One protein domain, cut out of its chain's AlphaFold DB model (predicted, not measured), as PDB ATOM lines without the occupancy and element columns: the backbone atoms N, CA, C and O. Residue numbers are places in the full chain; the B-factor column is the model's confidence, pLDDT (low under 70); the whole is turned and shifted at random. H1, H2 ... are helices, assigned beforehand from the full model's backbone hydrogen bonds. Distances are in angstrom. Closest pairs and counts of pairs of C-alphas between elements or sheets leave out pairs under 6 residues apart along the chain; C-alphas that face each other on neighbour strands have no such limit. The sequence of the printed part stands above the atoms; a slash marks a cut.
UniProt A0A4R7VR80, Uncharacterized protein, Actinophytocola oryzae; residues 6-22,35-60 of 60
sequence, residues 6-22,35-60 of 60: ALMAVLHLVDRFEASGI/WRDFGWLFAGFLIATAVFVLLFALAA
ATOM      1  N   ALA A   6       4.415 -56.861  23.968       74.06
ATOM      2  CA  ALA A   6       4.053 -55.862  22.968       74.06
ATOM      3  C   ALA A   6       2.618 -55.341  23.154       74.06
ATOM      4  O   ALA A   6       2.394 -54.137  23.096       74.06
ATOM      5  N   LEU A   7       1.664 -56.223  23.462       76.94
ATOM      6  CA  LEU A   7       0.277 -55.835  23.710       76.94
ATOM      7  C   LEU A   7       0.162 -54.978  24.976       76.94
ATOM      8  O   LEU A   7      -0.531 -53.971  24.968       76.94
ATOM      9  N   MET A   8       0.906 -55.317  26.032       81.44
ATOM     10  CA  MET A   8       0.953 -54.496  27.249       81.44
ATOM     11  C   MET A   8       1.537 -53.101  26.999       81.44
ATOM     12  O   MET A   8       1.047 -52.128  27.562       81.44
ATOM     13  N   ALA A   9       2.556 -52.984  26.143       78.31
ATOM     14  CA  ALA A   9       3.120 -51.686  25.775       78.31
ATOM     15  C   ALA A   9       2.116 -50.825  24.994       78.31
ATOM     16  O   ALA A   9       2.022 -49.627  25.245       78.31
ATOM     17  N   VAL A  10       1.336 -51.438  24.097       76.44
ATOM     18  CA  VAL A  10       0.252 -50.757  23.372       76.44
ATOM     19  C   VAL A  10      -0.845 -50.303  24.332       76.44
ATOM     20  O   VAL A  10      -1.279 -49.163  24.244       76.44
ATOM     21  N   LEU A  11      -1.250 -51.145  25.283       80.06
ATOM     22  CA  LEU A  11      -2.269 -50.783  26.273       80.06
ATOM     23  C   LEU A  11      -1.813 -49.628  27.171       80.06
ATOM     24  O   LEU A  11      -2.540 -48.659  27.325       80.06
ATOM     25  N   HIS A  12      -0.572 -49.652  27.662       80.00
ATOM     26  CA  HIS A  12      -0.021 -48.528  28.428       80.00
ATOM     27  C   HIS A  12       0.080 -47.232  27.614       80.00
ATOM     28  O   HIS A  12      -0.038 -46.137  28.165       80.00
ATOM     29  N   LEU A  13       0.333 -47.345  26.309       72.06
ATOM     30  CA  LEU A  13       0.319 -46.200  25.410       72.06
ATOM     31  C   LEU A  13      -1.105 -45.629  25.305       72.06
ATOM     32  O   LEU A  13      -1.276 -44.421  25.441       72.06
ATOM     33  N   VAL A  14      -2.111 -46.493  25.130       72.25
ATOM     34  CA  VAL A  14      -3.536 -46.125  25.086       72.25
ATOM     35  C   VAL A  14      -3.981 -45.466  26.393       72.25
ATOM     36  O   VAL A  14      -4.532 -44.372  26.333       72.25
ATOM     37  N   ASP A  15      -3.650 -46.038  27.552       75.88
ATOM     38  CA  ASP A  15      -3.984 -45.466  28.867       75.88
ATOM     39  C   ASP A  15      -3.370 -44.070  29.051       75.88
ATOM     40  O   ASP A  15      -3.995 -43.145  29.574       75.88
ATOM     41  N   ARG A  16      -2.128 -43.880  28.584       70.69
ATOM     42  CA  ARG A  16      -1.457 -42.576  28.636       70.69
ATOM     43  C   ARG A  16      -2.122 -41.553  27.719       70.69
ATOM     44  O   ARG A  16      -2.157 -40.374  28.068       70.69
ATOM     45  N   PHE A  17      -2.650 -41.996  26.580       67.19
ATOM     46  CA  PHE A  17      -3.414 -41.143  25.678       67.19
ATOM     47  C   PHE A  17      -4.802 -40.810  26.229       67.19
ATOM     48  O   PHE A  17      -5.204 -39.651  26.146       67.19
ATOM     49  N   GLU A  18      -5.487 -41.762  26.863       65.25
ATOM     50  CA  GLU A  18      -6.771 -41.558  27.541       65.25
ATOM     51  C   GLU A  18      -6.645 -40.533  28.674       65.25
ATOM     52  O   GLU A  18      -7.392 -39.554  28.711       65.25
ATOM     53  N   ALA A  19      -5.612 -40.661  29.511       71.19
ATOM     54  CA  ALA A  19      -5.311 -39.695  30.569       71.19
ATOM     55  C   ALA A  19      -5.016 -38.278  30.035       71.19
ATOM     56  O   ALA A  19      -5.205 -37.294  30.748       71.19
ATOM     57  N   SER A  20      -4.558 -38.159  28.785       66.31
ATOM     58  CA  SER A  20      -4.294 -36.872  28.132       66.31
ATOM     59  C   SER A  20      -5.434 -36.363  27.243       66.31
ATOM     60  O   SER A  20      -5.356 -35.224  26.784       66.31
ATOM     61  N   GLY A  21      -6.462 -37.181  26.982       60.44
ATOM     62  CA  GLY A  21      -7.294 -37.088  25.777       60.44
ATOM     63  C   GLY A  21      -8.773 -36.750  25.959       60.44
ATOM     64  O   GLY A  21      -9.455 -36.550  24.956       60.44
ATOM     65  N   ILE A  22      -9.312 -36.677  27.178       60.44
ATOM     66  CA  ILE A  22     -10.766 -36.508  27.323       60.44
ATOM     67  C   ILE A  22     -11.155 -35.031  27.183       60.44
ATOM     68  O   ILE A  22     -10.979 -34.214  28.086       60.44
ATOM     69  N   TRP A  35      -1.228 -32.328  20.392       71.94
ATOM     70  CA  TRP A  35      -0.983 -33.656  20.948       71.94
ATOM     71  C   TRP A  35      -2.226 -34.303  21.554       71.94
ATOM     72  O   TRP A  35      -2.357 -35.522  21.489       71.94
ATOM     73  N   ARG A  36      -3.137 -33.507  22.120       72.44
ATOM     74  CA  ARG A  36      -4.403 -34.005  22.668       72.44
ATOM     75  C   ARG A  36      -5.401 -34.278  21.552       72.44
ATOM     76  O   ARG A  36      -6.005 -35.343  21.511       72.44
ATOM     77  N   ASP A  37      -5.544 -33.315  20.650       78.81
ATOM     78  CA  ASP A  37      -6.642 -33.295  19.689       78.81
ATOM     79  C   ASP A  37      -6.323 -34.172  18.458       78.81
ATOM     80  O   ASP A  37      -7.218 -34.790  17.887       78.81
ATOM     81  N   PHE A  38      -5.041 -34.310  18.088       80.81
ATOM     82  CA  PHE A  38      -4.583 -35.125  16.948       80.81
ATOM     83  C   PHE A  38      -3.666 -36.292  17.343       80.81
ATOM     84  O   PHE A  38      -3.190 -37.020  16.468       80.81
ATOM     85  N   GLY A  39      -3.425 -36.525  18.637       80.94
ATOM     86  CA  GLY A  39      -2.578 -37.629  19.108       80.94
ATOM     87  C   GLY A  39      -3.038 -38.996  18.591       80.94
ATOM     88  O   GLY A  39      -2.214 -39.813  18.181       80.94
ATOM     89  N   TRP A  40      -4.355 -39.201  18.498       78.31
ATOM     90  CA  TRP A  40      -4.958 -40.414  17.936       78.31
ATOM     91  C   TRP A  40      -4.637 -40.634  16.455       78.31
ATOM     92  O   TRP A  40      -4.410 -41.772  16.047       78.31
ATOM     93  N   LEU A  41      -4.563 -39.564  15.657       84.94
ATOM     94  CA  LEU A  41      -4.179 -39.647  14.245       84.94
ATOM     95  C   LEU A  41      -2.726 -40.111  14.101       84.94
ATOM     96  O   LEU A  41      -2.449 -41.010  13.309       84.94
ATOM     97  N   PHE A  42      -1.813 -39.569  14.912       80.81
ATOM     98  CA  PHE A  42      -0.416 -40.008  14.924       80.81
ATOM     99  C   PHE A  42      -0.256 -41.444  15.432       80.81
ATOM    100  O   PHE A  42       0.479 -42.224  14.828       80.81
ATOM    101  N   ALA A  43      -0.951 -41.819  16.509       82.94
ATOM    102  CA  ALA A  43      -0.898 -43.174  17.052       82.94
ATOM    103  C   ALA A  43      -1.423 -44.208  16.041       82.94
ATOM    104  O   ALA A  43      -0.746 -45.199  15.764       82.94
ATOM    105  N   GLY A  44      -2.588 -43.948  15.439       88.12
ATOM    106  CA  GLY A  44      -3.164 -44.803  14.403       88.12
ATOM    107  C   GLY A  44      -2.259 -44.917  13.176       88.12
ATOM    108  O   GLY A  44      -2.036 -46.023  12.685       88.12
ATOM    109  N   PHE A  45      -1.673 -43.799  12.734       89.50
ATOM    110  CA  PHE A  45      -0.707 -43.786  11.637       89.50
ATOM    111  C   PHE A  45       0.509 -44.670  11.939       89.50
ATOM    112  O   PHE A  45       0.828 -45.552  11.147       89.50
ATOM    113  N   LEU A  46       1.143 -44.508  13.106       91.25
ATOM    114  CA  LEU A  46       2.317 -45.301  13.486       91.25
ATOM    115  C   LEU A  46       2.008 -46.798  13.592       91.25
ATOM    116  O   LEU A  46       2.807 -47.614  13.131       91.25
ATOM    117  N   ILE A  47       0.855 -47.168  14.155       91.69
ATOM    118  CA  ILE A  47       0.422 -48.570  14.231       91.69
ATOM    119  C   ILE A  47       0.221 -49.134  12.821       91.69
ATOM    120  O   ILE A  47       0.757 -50.198  12.509       91.69
ATOM    121  N   ALA A  48      -0.497 -48.417  11.952       94.19
ATOM    122  CA  ALA A  48      -0.736 -48.849  10.579       94.19
ATOM    123  C   ALA A  48       0.576 -49.011   9.794       94.19
ATOM    124  O   ALA A  48       0.774 -50.034   9.141       94.19
ATOM    125  N   THR A  49       1.500 -48.052   9.901       96.94
ATOM    126  CA  THR A  49       2.821 -48.129   9.261       96.94
ATOM    127  C   THR A  49       3.642 -49.303   9.792       96.94
ATOM    128  O   THR A  49       4.236 -50.030   9.000       96.94
ATOM    129  N   ALA A  50       3.662 -49.535  11.107       94.19
ATOM    130  CA  ALA A  50       4.388 -50.660  11.692       94.19
ATOM    131  C   ALA A  50       3.842 -52.008  11.195       94.19
ATOM    132  O   ALA A  50       4.615 -52.866  10.772       94.19
ATOM    133  N   VAL A  51       2.515 -52.177  11.184       95.94
ATOM    134  CA  VAL A  51       1.859 -53.378  10.644       95.94
ATOM    135  C   VAL A  51       2.180 -53.552   9.161       95.94
ATOM    136  O   VAL A  51       2.548 -54.648   8.747       95.94
ATOM    137  N   PHE A  52       2.102 -52.480   8.371       96.50
ATOM    138  CA  PHE A  52       2.439 -52.499   6.949       96.50
ATOM    139  C   PHE A  52       3.871 -52.998   6.714       96.50
ATOM    140  O   PHE A  52       4.073 -53.941   5.955       96.50
ATOM    141  N   VAL A  53       4.860 -52.440   7.420       97.19
ATOM    142  CA  VAL A  53       6.261 -52.877   7.313       97.19
ATOM    143  C   VAL A  53       6.422 -54.351   7.691       97.19
ATOM    144  O   VAL A  53       7.103 -55.083   6.980       97.19
ATOM    145  N   LEU A  54       5.777 -54.809   8.769       96.38
ATOM    146  CA  LEU A  54       5.845 -56.212   9.194       96.38
ATOM    147  C   LEU A  54       5.263 -57.171   8.148       96.38
ATOM    148  O   LEU A  54       5.835 -58.236   7.927       96.38
ATOM    149  N   LEU A  55       4.163 -56.798   7.487       96.12
ATOM    150  CA  LEU A  55       3.571 -57.607   6.417       96.12
ATOM    151  C   LEU A  55       4.523 -57.749   5.226       96.12
ATOM    152  O   LEU A  55       4.724 -58.857   4.738       96.12
ATOM    153  N   PHE A  56       5.142 -56.650   4.788       95.62
ATOM    154  CA  PHE A  56       6.115 -56.685   3.693       95.62
ATOM    155  C   PHE A  56       7.393 -57.432   4.075       95.62
ATOM    156  O   PHE A  56       7.933 -58.159   3.250       95.62
ATOM    157  N   ALA A  57       7.850 -57.299   5.320       95.88
ATOM    158  CA  ALA A  57       9.003 -58.038   5.819       95.88
ATOM    159  C   ALA A  57       8.750 -59.552   5.881       95.88
ATOM    160  O   ALA A  57       9.673 -60.321   5.653       95.88
ATOM    161  N   LEU A  58       7.519 -59.983   6.184       93.44
ATOM    162  CA  LEU A  58       7.143 -61.401   6.198       93.44
ATOM    163  C   LEU A  58       6.948 -61.976   4.786       93.44
ATOM    164  O   LEU A  58       7.076 -63.181   4.592       93.44
ATOM    165  N   ALA A  59       6.589 -61.128   3.822       91.00
ATOM    166  CA  ALA A  59       6.383 -61.519   2.430       91.00
ATOM    167  C   ALA A  59       7.680 -61.566   1.597       91.00
ATOM    168  O   ALA A  59       7.634 -62.044   0.463       91.00
ATOM    169  N   ALA A  60       8.788 -61.039   2.127       70.12
ATOM    170  CA  ALA A  60      10.115 -61.036   1.506       70.12
ATOM    171  C   ALA A  60      10.880 -62.337   1.789       70.12
ATOM    172  O   ALA A  60      11.599 -62.788   0.869       70.12
TER     173      ALA A  60
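This is residues 6 to 22 and 35 to 60 of the 60 residues of an uncharacterized protein of Actinophytocola oryzae (UniProt A0A4R7VR80). What does the model look like? Two helices make a narrow, loose V: H1 runs toward the cut, and H2 runs back the opposite way, coming near H1 at Phe 17 and Gly 39. The far part of H2 sticks out free, residues 48 to 60, of which 48 to 59 belong to H2. What is it made of, and how large is it? The printed part has 43 residues with two named helices, H1 then H2, and no named strand, and its class is all helix. It is loose, with a radius of gyration of the C-alphas of 12.6 A, and flat, spanning 41 by 21 by 9 A.

Where is the first helix? H1 holds residues 6 to 21 and measures 22.1 A from first to last C-alpha, beginning at C-alpha 6 at (4.053, -55.862, 22.968). Where is the second? H2 holds residues 39 to 59 and measures 30.5 A, from C-alpha 39 at (-2.578, -37.629, 19.108) to C-alpha 59 at (6.383, -61.519, 2.430).

How near do the helices come? H1 and H2 are close but not clearly touching, with 2 pairs of C-alphas within 8 A. Their closest C-alphas, those of Phe 17 and Gly 39, are 7.5 A apart, while their centres are 16.4 A apart. How do they run? They run opposite ways at a shallow tilt of 18 degrees. What do their backbones show? In H1 and H2 every O i to N i+4 pair is within hydrogen-bond range.

Which C-alphas are farthest apart? Those of Ile 22 and Ala 60, at 41.3 A. Is there a cut? Residues 23 to 34 are not printed, and C-alphas 22 and 35 are 12.0 A apart across the cut; the link from H1 to H2 is the link across it. Where is confidence low? The mean pLDDT of the printed part is 81.7, and residues 17 to 18 and 20 to 22 are under 70.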